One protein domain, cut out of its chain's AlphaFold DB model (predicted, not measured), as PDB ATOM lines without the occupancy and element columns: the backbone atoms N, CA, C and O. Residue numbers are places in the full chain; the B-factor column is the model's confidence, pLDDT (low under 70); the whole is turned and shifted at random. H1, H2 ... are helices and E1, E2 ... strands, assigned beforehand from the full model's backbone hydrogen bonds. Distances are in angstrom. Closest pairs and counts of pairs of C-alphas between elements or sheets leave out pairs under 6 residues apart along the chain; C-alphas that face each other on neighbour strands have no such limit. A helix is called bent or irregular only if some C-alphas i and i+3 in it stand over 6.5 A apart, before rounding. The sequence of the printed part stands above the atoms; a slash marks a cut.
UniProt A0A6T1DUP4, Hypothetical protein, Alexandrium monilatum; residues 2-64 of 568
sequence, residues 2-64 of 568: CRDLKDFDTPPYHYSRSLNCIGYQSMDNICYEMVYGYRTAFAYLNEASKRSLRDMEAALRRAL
ATOM      1  N   CYS A   2       2.511 -47.315   3.199       68.25
ATOM      2  CA  CYS A   2       3.839 -47.440   3.851       68.25
ATOM      3  C   CYS A   2       4.480 -46.100   4.258       68.25
ATOM      4  O   CYS A   2       5.174 -46.028   5.265       68.25
ATOM      5  N   ARG A   3       4.215 -45.021   3.513       65.62
ATOM      6  CA  ARG A   3       4.620 -43.663   3.906       65.62
ATOM      7  C   ARG A   3       3.885 -43.166   5.151       65.62
ATOM      8  O   ARG A   3       4.491 -42.550   6.012       65.62
ATOM      9  N   ASP A   4       2.593 -43.460   5.253       78.19
ATOM     10  CA  ASP A   4       1.757 -43.021   6.375       78.19
ATOM     11  C   ASP A   4       2.166 -43.686   7.691       78.19
ATOM     12  O   ASP A   4       1.830 -43.165   8.742       78.19
ATOM     13  N   LEU A   5       2.909 -44.800   7.631       80.81
ATOM     14  CA  LEU A   5       3.536 -45.426   8.793       80.81
ATOM     15  C   LEU A   5       4.713 -44.605   9.339       80.81
ATOM     16  O   LEU A   5       4.957 -44.655  10.537       80.81
ATOM     17  N   LYS A   6       5.457 -43.880   8.492       78.31
ATOM     18  CA  LYS A   6       6.625 -43.100   8.939       78.31
ATOM     19  C   LYS A   6       6.221 -41.854   9.731       78.31
ATOM     20  O   LYS A   6       6.898 -41.524  10.690       78.31
ATOM     21  N   ASP A   7       5.091 -41.245   9.365       81.56
ATOM     22  CA  ASP A   7       4.612 -39.972   9.928       81.56
ATOM     23  C   ASP A   7       3.185 -40.102  10.501       81.56
ATOM     24  O   ASP A   7       2.344 -39.215  10.326       81.56
ATOM     25  N   PHE A   8       2.841 -41.251  11.094       85.12
ATOM     26  CA  PHE A   8       1.463 -41.525  11.535       85.12
ATOM     27  C   PHE A   8       1.006 -40.646  12.708       85.12
ATOM     28  O   PHE A   8      -0.192 -40.449  12.912       85.12
ATOM     29  N   ASP A   9       1.963 -40.150  13.483       84.88
ATOM     30  CA  ASP A   9       1.796 -39.277  14.641       84.88
ATOM     31  C   ASP A   9       1.802 -37.786  14.275       84.88
ATOM     32  O   ASP A   9       1.726 -36.936  15.156       84.88
ATOM     33  N   THR A  10       1.850 -37.472  12.976       82.12
ATOM     34  CA  THR A  10       1.787 -36.109  12.453       82.12
ATOM     35  C   THR A  10       0.553 -35.957  11.545       82.12
ATOM     36  O   THR A  10       0.487 -36.591  10.488       82.12
ATOM     37  N   PRO A  11      -0.439 -35.111  11.880       81.00
ATOM     38  CA  PRO A  11      -0.523 -34.315  13.103       81.00
ATOM     39  C   PRO A  11      -0.729 -35.189  14.354       81.00
ATOM     40  O   PRO A  11      -1.235 -36.311  14.232       81.00
ATOM     41  N   PRO A  12      -0.389 -34.669  15.551       86.06
ATOM     42  CA  PRO A  12      -0.617 -35.369  16.808       86.06
ATOM     43  C   PRO A  12      -2.069 -35.822  16.941       86.06
ATOM     44  O   PRO A  12      -3.008 -35.059  16.696       86.06
ATOM     45  N   TYR A  13      -2.254 -37.077  17.336       90.81
ATOM     46  CA  TYR A  13      -3.572 -37.658  17.549       90.81
ATOM     47  C   TYR A  13      -3.901 -37.753  19.039       90.81
ATOM     48  O   TYR A  13      -3.027 -37.923  19.888       90.81
ATOM     49  N   HIS A  14      -5.191 -37.692  19.355       90.19
ATOM     50  CA  HIS A  14      -5.715 -37.810  20.707       90.19
ATOM     51  C   HIS A  14      -6.634 -39.026  20.815       90.19
ATOM     52  O   HIS A  14      -7.697 -39.083  20.192       90.19
ATOM     53  N   TYR A  15      -6.270 -39.989  21.658       91.25
ATOM     54  CA  TYR A  15      -7.118 -41.143  21.940       91.25
ATOM     55  C   TYR A  15      -8.112 -40.848  23.077       91.25
ATOM     56  O   TYR A  15      -7.730 -40.475  24.183       91.25
ATOM     57  N   SER A  16      -9.407 -41.041  22.814       88.75
ATOM     58  CA  SER A  16     -10.470 -40.948  23.817       88.75
ATOM     59  C   SER A  16     -10.861 -42.330  24.331       88.75
ATOM     60  O   SER A  16     -11.458 -43.130  23.608       88.75
ATOM     61  N   ARG A  17     -10.591 -42.604  25.614       86.19
ATOM     62  CA  ARG A  17     -10.964 -43.876  26.259       86.19
ATOM     63  C   ARG A  17     -12.479 -44.045  26.423       86.19
ATOM     64  O   ARG A  17     -12.969 -45.172  26.384       86.19
ATOM     65  N   SER A  18     -13.226 -42.953  26.598       86.31
ATOM     66  CA  SER A  18     -14.691 -42.983  26.740       86.31
ATOM     67  C   SER A  18     -15.391 -43.295  25.416       86.31
ATOM     68  O   SER A  18     -16.343 -44.078  25.399       86.31
ATOM     69  N   LEU A  19     -14.888 -42.751  24.307       87.88
ATOM     70  CA  LEU A  19     -15.427 -42.983  22.964       87.88
ATOM     71  C   LEU A  19     -14.771 -44.177  22.249       87.88
ATOM     72  O   LEU A  19     -15.304 -44.682  21.264       87.88
ATOM     73  N   ASN A  20     -13.638 -44.668  22.760       90.75
ATOM     74  CA  ASN A  20     -12.812 -45.703  22.135       90.75
ATOM     75  C   ASN A  20     -12.436 -45.337  20.680       90.75
ATOM     76  O   ASN A  20     -12.545 -46.153  19.755       90.75
ATOM     77  N   CYS A  21     -12.044 -44.077  20.468       92.12
ATOM     78  CA  CYS A  21     -11.697 -43.546  19.155       92.12
ATOM     79  C   CYS A  21     -10.532 -42.556  19.193       92.12
ATOM     80  O   CYS A  21     -10.216 -41.975  20.232       92.12
ATOM     81  N   ILE A  22      -9.897 -42.384  18.036       92.81
ATOM     82  CA  ILE A  22      -8.848 -41.396  17.811       92.81
ATOM     83  C   ILE A  22      -9.481 -40.149  17.203       92.81
ATOM     84  O   ILE A  22     -10.332 -40.256  16.327       92.81
ATOM     85  N   GLY A  23      -9.077 -38.984  17.690       91.06
ATOM     86  CA  GLY A  23      -9.454 -37.691  17.139       91.06
ATOM     87  C   GLY A  23      -8.241 -36.799  16.952       91.06
ATOM     88  O   GLY A  23      -7.138 -37.113  17.404       91.06
ATOM     89  N   TYR A  24      -8.469 -35.677  16.290       89.12
ATOM     90  CA  TYR A  24      -7.444 -34.698  15.962       89.12
ATOM     91  C   TYR A  24      -7.877 -33.322  16.434       89.12
ATOM     92  O   TYR A  24      -9.074 -33.033  16.506       89.12
ATOM     93  N   GLN A  25      -6.908 -32.479  16.770       82.38
ATOM     94  CA  GLN A  25      -7.200 -31.103  17.134       82.38
ATOM     95  C   GLN A  25      -7.875 -30.383  15.962       82.38
ATOM     96  O   GLN A  25      -7.414 -30.437  14.823       82.38
ATOM     97  N   SER A  26      -8.980 -29.715  16.269       82.19
ATOM     98  CA  SER A  26      -9.696 -28.816  15.380       82.19
ATOM     99  C   SER A  26     -10.122 -27.612  16.208       82.19
ATOM    100  O   SER A  26     -11.015 -27.714  17.051       82.19
ATOM    101  N   MET A  27      -9.455 -26.478  15.987       80.81
ATOM    102  CA  MET A  27      -9.657 -25.257  16.773       80.81
ATOM    103  C   MET A  27      -9.428 -25.518  18.277       80.81
ATOM    104  O   MET A  27      -8.376 -26.030  18.655       80.81
ATOM    105  N   ASP A  28     -10.399 -25.173  19.124       76.69
ATOM    106  CA  ASP A  28     -10.401 -25.304  20.587       76.69
ATOM    107  C   ASP A  28     -10.898 -26.686  21.085       76.69
ATOM    108  O   ASP A  28     -11.122 -26.913  22.284       76.69
ATOM    109  N   ASN A  29     -11.109 -27.633  20.165       81.81
ATOM    110  CA  ASN A  29     -11.697 -28.940  20.436       81.81
ATOM    111  C   ASN A  29     -10.948 -30.088  19.742       81.81
ATOM    112  O   ASN A  29     -10.128 -29.896  18.848       81.81
ATOM    113  N   ILE A  30     -11.255 -31.318  20.156       86.00
ATOM    114  CA  ILE A  30     -10.832 -32.532  19.453       86.00
ATOM    115  C   ILE A  30     -11.992 -33.017  18.581       86.00
ATOM    116  O   ILE A  30     -13.069 -33.336  19.086       86.00
ATOM    117  N   CYS A  31     -11.768 -33.096  17.271       87.31
ATOM    118  CA  CYS A  31     -12.706 -33.668  16.316       87.31
ATOM    119  C   CYS A  31     -12.424 -35.166  16.140       87.31
ATOM    120  O   CYS A  31     -11.363 -35.555  15.649       87.31
ATOM    121  N   TYR A  32     -13.383 -36.008  16.526       89.56
ATOM    122  CA  TYR A  32     -13.299 -37.470  16.377       89.56
ATOM    123  C   TYR A  32     -13.838 -37.985  15.033       89.56
ATOM    124  O   TYR A  32     -13.754 -39.178  14.752       89.56
ATOM    125  N   GLU A  33     -14.382 -37.095  14.200       87.75
ATOM    126  CA  GLU A  33     -14.844 -37.403  12.839       87.75
ATOM    127  C   GLU A  33     -13.742 -37.185  11.793       87.75
ATOM    128  O   GLU A  33     -13.798 -37.725  10.688       87.75
ATOM    129  N   MET A  34     -12.712 -36.412  12.147       86.19
ATOM    130  CA  MET A  34     -11.576 -36.122  11.283       86.19
ATOM    131  C   MET A  34     -10.672 -37.347  11.138       86.19
ATOM    132  O   MET A  34     -10.332 -38.007  12.119       86.19
ATOM    133  N   VAL A  35     -10.239 -37.636   9.907       85.06
ATOM    134  CA  VAL A  35      -9.362 -38.776   9.619       85.06
ATOM    135  C   VAL A  35      -8.266 -38.401   8.628       85.06
ATOM    136  O   VAL A  35      -8.541 -37.839   7.572       85.06
ATOM    137  N   TYR A  36      -7.033 -38.811   8.920       84.25
ATOM    138  CA  TYR A  36      -5.853 -38.602   8.078       84.25
ATOM    139  C   TYR A  36      -5.465 -39.892   7.347       84.25
ATOM    140  O   TYR A  36      -4.414 -40.487   7.588       84.25
ATOM    141  N   GLY A  37      -6.339 -40.361   6.451       83.31
ATOM    142  CA  GLY A  37      -6.081 -41.550   5.630       83.31
ATOM    143  C   GLY A  37      -5.639 -42.769   6.457       83.31
ATOM    144  O   GLY A  37      -6.285 -43.126   7.442       83.31
ATOM    145  N   TYR A  38      -4.528 -43.403   6.064       87.94
ATOM    146  CA  TYR A  38      -3.955 -44.540   6.798       87.94
ATOM    147  C   TYR A  38      -3.143 -44.136   8.038       87.94
ATOM    148  O   TYR A  38      -2.880 -45.003   8.866       87.94
ATOM    149  N   ARG A  39      -2.796 -42.852   8.228       89.38
ATOM    150  CA  ARG A  39      -2.110 -42.393   9.454       89.38
ATOM    151  C   ARG A  39      -2.965 -42.679  10.678       89.38
ATOM    152  O   ARG A  39      -2.483 -43.239  11.654       89.38
ATOM    153  N   THR A  40      -4.266 -42.412  10.585       90.06
ATOM    154  CA  THR A  40      -5.213 -42.737  11.656       90.06
ATOM    155  C   THR A  40      -5.285 -44.239  11.918       90.06
ATOM    156  O   THR A  40      -5.303 -44.648  13.074       90.06
ATOM    157  N   ALA A  41      -5.254 -45.080  10.877       91.56
ATOM    158  CA  ALA A  41      -5.212 -46.533  11.051       91.56
ATOM    159  C   ALA A  41      -3.937 -46.985  11.793       91.56
ATOM    160  O   ALA A  41      -4.022 -47.785  12.725       91.56
ATOM    161  N   PHE A  42      -2.772 -46.428  11.447       92.62
ATOM    162  CA  PHE A  42      -1.518 -46.691  12.162       92.62
ATOM    163  C   PHE A  42      -1.517 -46.138  13.591       92.62
ATOM    164  O   PHE A  42      -1.000 -46.799  14.487       92.62
ATOM    165  N   ALA A  43      -2.166 -45.003  13.845       93.06
ATOM    166  CA  ALA A  43      -2.355 -44.487  15.196       93.06
ATOM    167  C   ALA A  43      -3.173 -45.463  16.066       93.06
ATOM    168  O   ALA A  43      -2.800 -45.727  17.207       93.06
ATOM    169  N   TYR A  44      -4.221 -46.090  15.517       94.38
ATOM    170  CA  TYR A  44      -4.963 -47.149  16.219       94.38
ATOM    171  C   TYR A  44      -4.100 -48.382  16.500       94.38
ATOM    172  O   TYR A  44      -4.190 -48.950  17.587       94.38
ATOM    173  N   LEU A  45      -3.247 -48.790  15.554       93.88
ATOM    174  CA  LEU A  45      -2.299 -49.890  15.766       93.88
ATOM    175  C   LEU A  45      -1.271 -49.559  16.856       93.88
ATOM    176  O   LEU A  45      -0.922 -50.427  17.655       93.88
ATOM    177  N   ASN A  46      -0.828 -48.307  16.936       94.12
ATOM    178  CA  ASN A  46       0.079 -47.848  17.980       94.12
ATOM    179  C   ASN A  46      -0.591 -47.809  19.367       94.12
ATOM    180  O   ASN A  46       0.001 -48.217  20.357       94.12
ATOM    181  N   GLU A  47      -1.850 -47.385  19.466       93.88
ATOM    182  CA  GLU A  47      -2.600 -47.476  20.728       93.88
ATOM    183  C   GLU A  47      -2.895 -48.937  21.119       93.88
ATOM    184  O   GLU A  47      -2.853 -49.306  22.298       93.88
ATOM    185  N   ALA A  48      -3.107 -49.817  20.137       93.25
ATOM    186  CA  ALA A  48      -3.223 -51.251  20.384       93.25
ATOM    187  C   ALA A  48      -1.917 -51.850  20.935       93.25
ATOM    188  O   ALA A  48      -1.969 -52.624  21.894       93.25
ATOM    189  N   SER A  49      -0.752 -51.463  20.398       93.06
ATOM    190  CA  SER A  49       0.555 -51.943  20.876       93.06
ATOM    191  C   SER A  49       0.852 -51.491  22.312       93.06
ATOM    192  O   SER A  49       1.399 -52.262  23.101       93.06
ATOM    193  N   LYS A  50       0.392 -50.292  22.691       92.44
ATOM    194  CA  LYS A  50       0.443 -49.762  24.066       92.44
ATOM    195  C   LYS A  50      -0.590 -50.375  25.017       92.44
ATOM    196  O   LYS A  50      -0.541 -50.097  26.213       92.44
ATOM    197  N   ARG A  51      -1.541 -51.178  24.517       88.19
ATOM    198  CA  ARG A  51      -2.692 -51.714  25.276       88.19
ATOM    199  C   ARG A  51      -3.566 -50.628  25.929       88.19
ATOM    200  O   ARG A  51      -4.145 -50.851  26.990       88.19
ATOM    201  N   SER A  52      -3.671 -49.454  25.307       87.75
ATOM    202  CA  SER A  52      -4.467 -48.323  25.813       87.75
ATOM    203  C   SER A  52      -5.937 -48.368  25.370       87.75
ATOM    204  O   SER A  52      -6.802 -47.753  26.007       87.75
ATOM    205  N   LEU A  53      -6.241 -49.112  24.299       91.56
ATOM    206  CA  LEU A  53      -7.593 -49.249  23.749       91.56
ATOM    207  C   LEU A  53      -8.549 -49.903  24.758       91.56
ATOM    208  O   LEU A  53      -8.241 -50.947  25.327       91.56
ATOM    209  N   ARG A  54      -9.734 -49.306  24.964       91.75
ATOM    210  CA  ARG A  54     -10.750 -49.822  25.901       91.75
ATOM    211  C   ARG A  54     -11.338 -51.134  25.395       91.75
ATOM    212  O   ARG A  54     -11.544 -52.053  26.173       91.75
ATOM    213  N   ASP A  55     -11.622 -51.175  24.099       92.69
ATOM    214  CA  ASP A  55     -12.081 -52.354  23.373       92.69
ATOM    215  C   ASP A  55     -11.283 -52.417  22.069       92.69
ATOM    216  O   ASP A  55     -11.546 -51.676  21.112       92.69
ATOM    217  N   MET A  56     -10.232 -53.237  22.097       92.50
ATOM    218  CA  MET A  56      -9.256 -53.358  21.021       92.50
ATOM    219  C   MET A  56      -9.892 -53.917  19.748       92.50
ATOM    220  O   MET A  56      -9.654 -53.380  18.668       92.50
ATOM    221  N   GLU A  57     -10.721 -54.954  19.864       92.56
ATOM    222  CA  GLU A  57     -11.327 -55.614  18.709       92.56
ATOM    223  C   GLU A  57     -12.268 -54.660  17.970       92.56
ATOM    224  O   GLU A  57     -12.136 -54.463  16.758       92.56
ATOM    225  N   ALA A  58     -13.161 -53.981  18.697       92.44
ATOM    226  CA  ALA A  58     -14.090 -53.043  18.083       92.44
ATOM    227  C   ALA A  58     -13.373 -51.827  17.474       92.44
ATOM    228  O   ALA A  58     -13.765 -51.356  16.403       92.44
ATOM    229  N   ALA A  59     -12.332 -51.304  18.134       91.69
ATOM    230  CA  ALA A  59     -11.554 -50.175  17.623       91.69
ATOM    231  C   ALA A  59     -10.801 -50.537  16.336       91.69
ATOM    232  O   ALA A  59     -10.919 -49.823  15.338       91.69
ATOM    233  N   LEU A  60     -10.085 -51.666  16.326       92.81
ATOM    234  CA  LEU A  60      -9.323 -52.109  15.160       92.81
ATOM    235  C   LEU A  60     -10.235 -52.491  13.992       92.81
ATOM    236  O   LEU A  60      -9.941 -52.124  12.860       92.81
ATOM    237  N   ARG A  61     -11.388 -53.123  14.243       91.81
ATOM    238  CA  ARG A  61     -12.366 -53.442  13.188       91.81
ATOM    239  C   ARG A  61     -12.917 -52.195  12.483       91.81
ATOM    240  O   ARG A  61     -13.209 -52.245  11.290       91.81
ATOM    241  N   ARG A  62     -13.063 -51.074  13.201       87.38
ATOM    242  CA  ARG A  62     -13.442 -49.780  12.603       87.38
ATOM    243  C   ARG A  62     -12.281 -49.120  11.860       87.38
ATOM    244  O   ARG A  62     -12.491 -48.537  10.803       87.38
ATOM    245  N   ALA A  63     -11.076 -49.184  12.420       87.50
ATOM    246  CA  ALA A  63      -9.917 -48.457  11.910       87.50
ATOM    247  C   ALA A  63      -9.246 -49.125  10.700       87.50
ATOM    248  O   ALA A  63      -8.783 -48.437   9.790       87.50
ATOM    249  N   LEU A  64      -9.182 -50.458  10.687       89.88
ATOM    250  CA  LEU A  64      -8.461 -51.253   9.693       89.88
ATOM    251  C   LEU A  64      -9.366 -51.599   8.508       89.88
ATOM    252  O   LEU A  64      -9.723 -52.753   8.281       89.88
TER     253      LEU A  64
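Overview. This is residues 2 to 64 of the 568 residues of the protein "Hypothetical protein" of Alexandrium monilatum (UniProt A0A6T1DUP4). A small three-stranded antiparallel sheet, E1 E2 E3, has the helix H2 packed slantwise over one face at E1 and E2, and the chain then folds back so that H3 runs beside H2 as a helical hairpin. The short first helix, H1, lies away from the sheet and packs on residues 38 to 42 of H2, while the hairpin of E2 and E3 reaches out at the opposite end of the domain. The 63 printed residues include three named helices and three named strands, in the order H1 E1 E2 E3 H2 H3, and the class is mixed, helices and strands. The whole is compact, with a radius of gyration of the C-alphas of 10.9 A and spans of 30 by 29 by 18 A.

Along the chain. In the sheet, E1 is residues 13 to 16, E2 is residues 21 to 26, 15.3 A long, and E3 is residues 29 to 31. E1 begins at C-alpha 13, (-3.572, -37.658, 17.549). H2, residues 37 to 49, is 19.6 A long. It is neither bent nor irregular, but only just: C-alphas 37 and 40 are 6.2 A apart. H3, residues 56 to 63, is 10.4 A long and ends at C-alpha 63, (-9.917, -48.457, 11.910). H1, residues 2 to 6, is 7.2 A long and begins at C-alpha 2, (3.839, -47.440, 3.851).

Arrangement. The strands form a meander, each the antiparallel neighbour of the one before, with E1 and E3 as edge strands. The pairing is staggered: E2 pairs with E1 over residues 21 to 24 and with E3 over residues 24 to 26. In the hairpin of E1 and E2, N 14 and O 23 are 2.8 A apart, within hydrogen-bond range; in that of E2 and E3, N 26 and O 29 are also 2.8 A apart. H2 is on the sheet at a height of 9.4 A, over E1 and E2, making two layers, a helix on one face of a sheet. Its line stands at 55 degrees to E1 on the local plane, slantwise to the strands. The closest C-alphas of H2 and E2 are those of Tyr 44 and Ile 22, 7.1 A apart. H2 and H3 touch, closest at the C-alphas of Ala 41 and Ala 63, 5.2 A, with a shallow tilt of 8 degrees, opposite ways. H3 only grazes the sheet, with residues 58 to 63. H1 touches H2, closest at the C-alphas of Asp 4 and Arg 39, 5.0 A, and is apart from E2, E3 and H3. In H3 every O i to N i+4 pair is within hydrogen-bond range; in H2 8 of 9 are, and in H1 0 of 1, beside 2 of 2 O i to N i+3 pairs.

Size, cuts and confidence. The two C-alphas farthest apart, those of Cys 2 and Asp 28, are 31.2 A apart. The printed part, residues 2 to 64, has no cut and no long link. The mean pLDDT of the printed part is 87.5, and residues 2 to 3 are under 70.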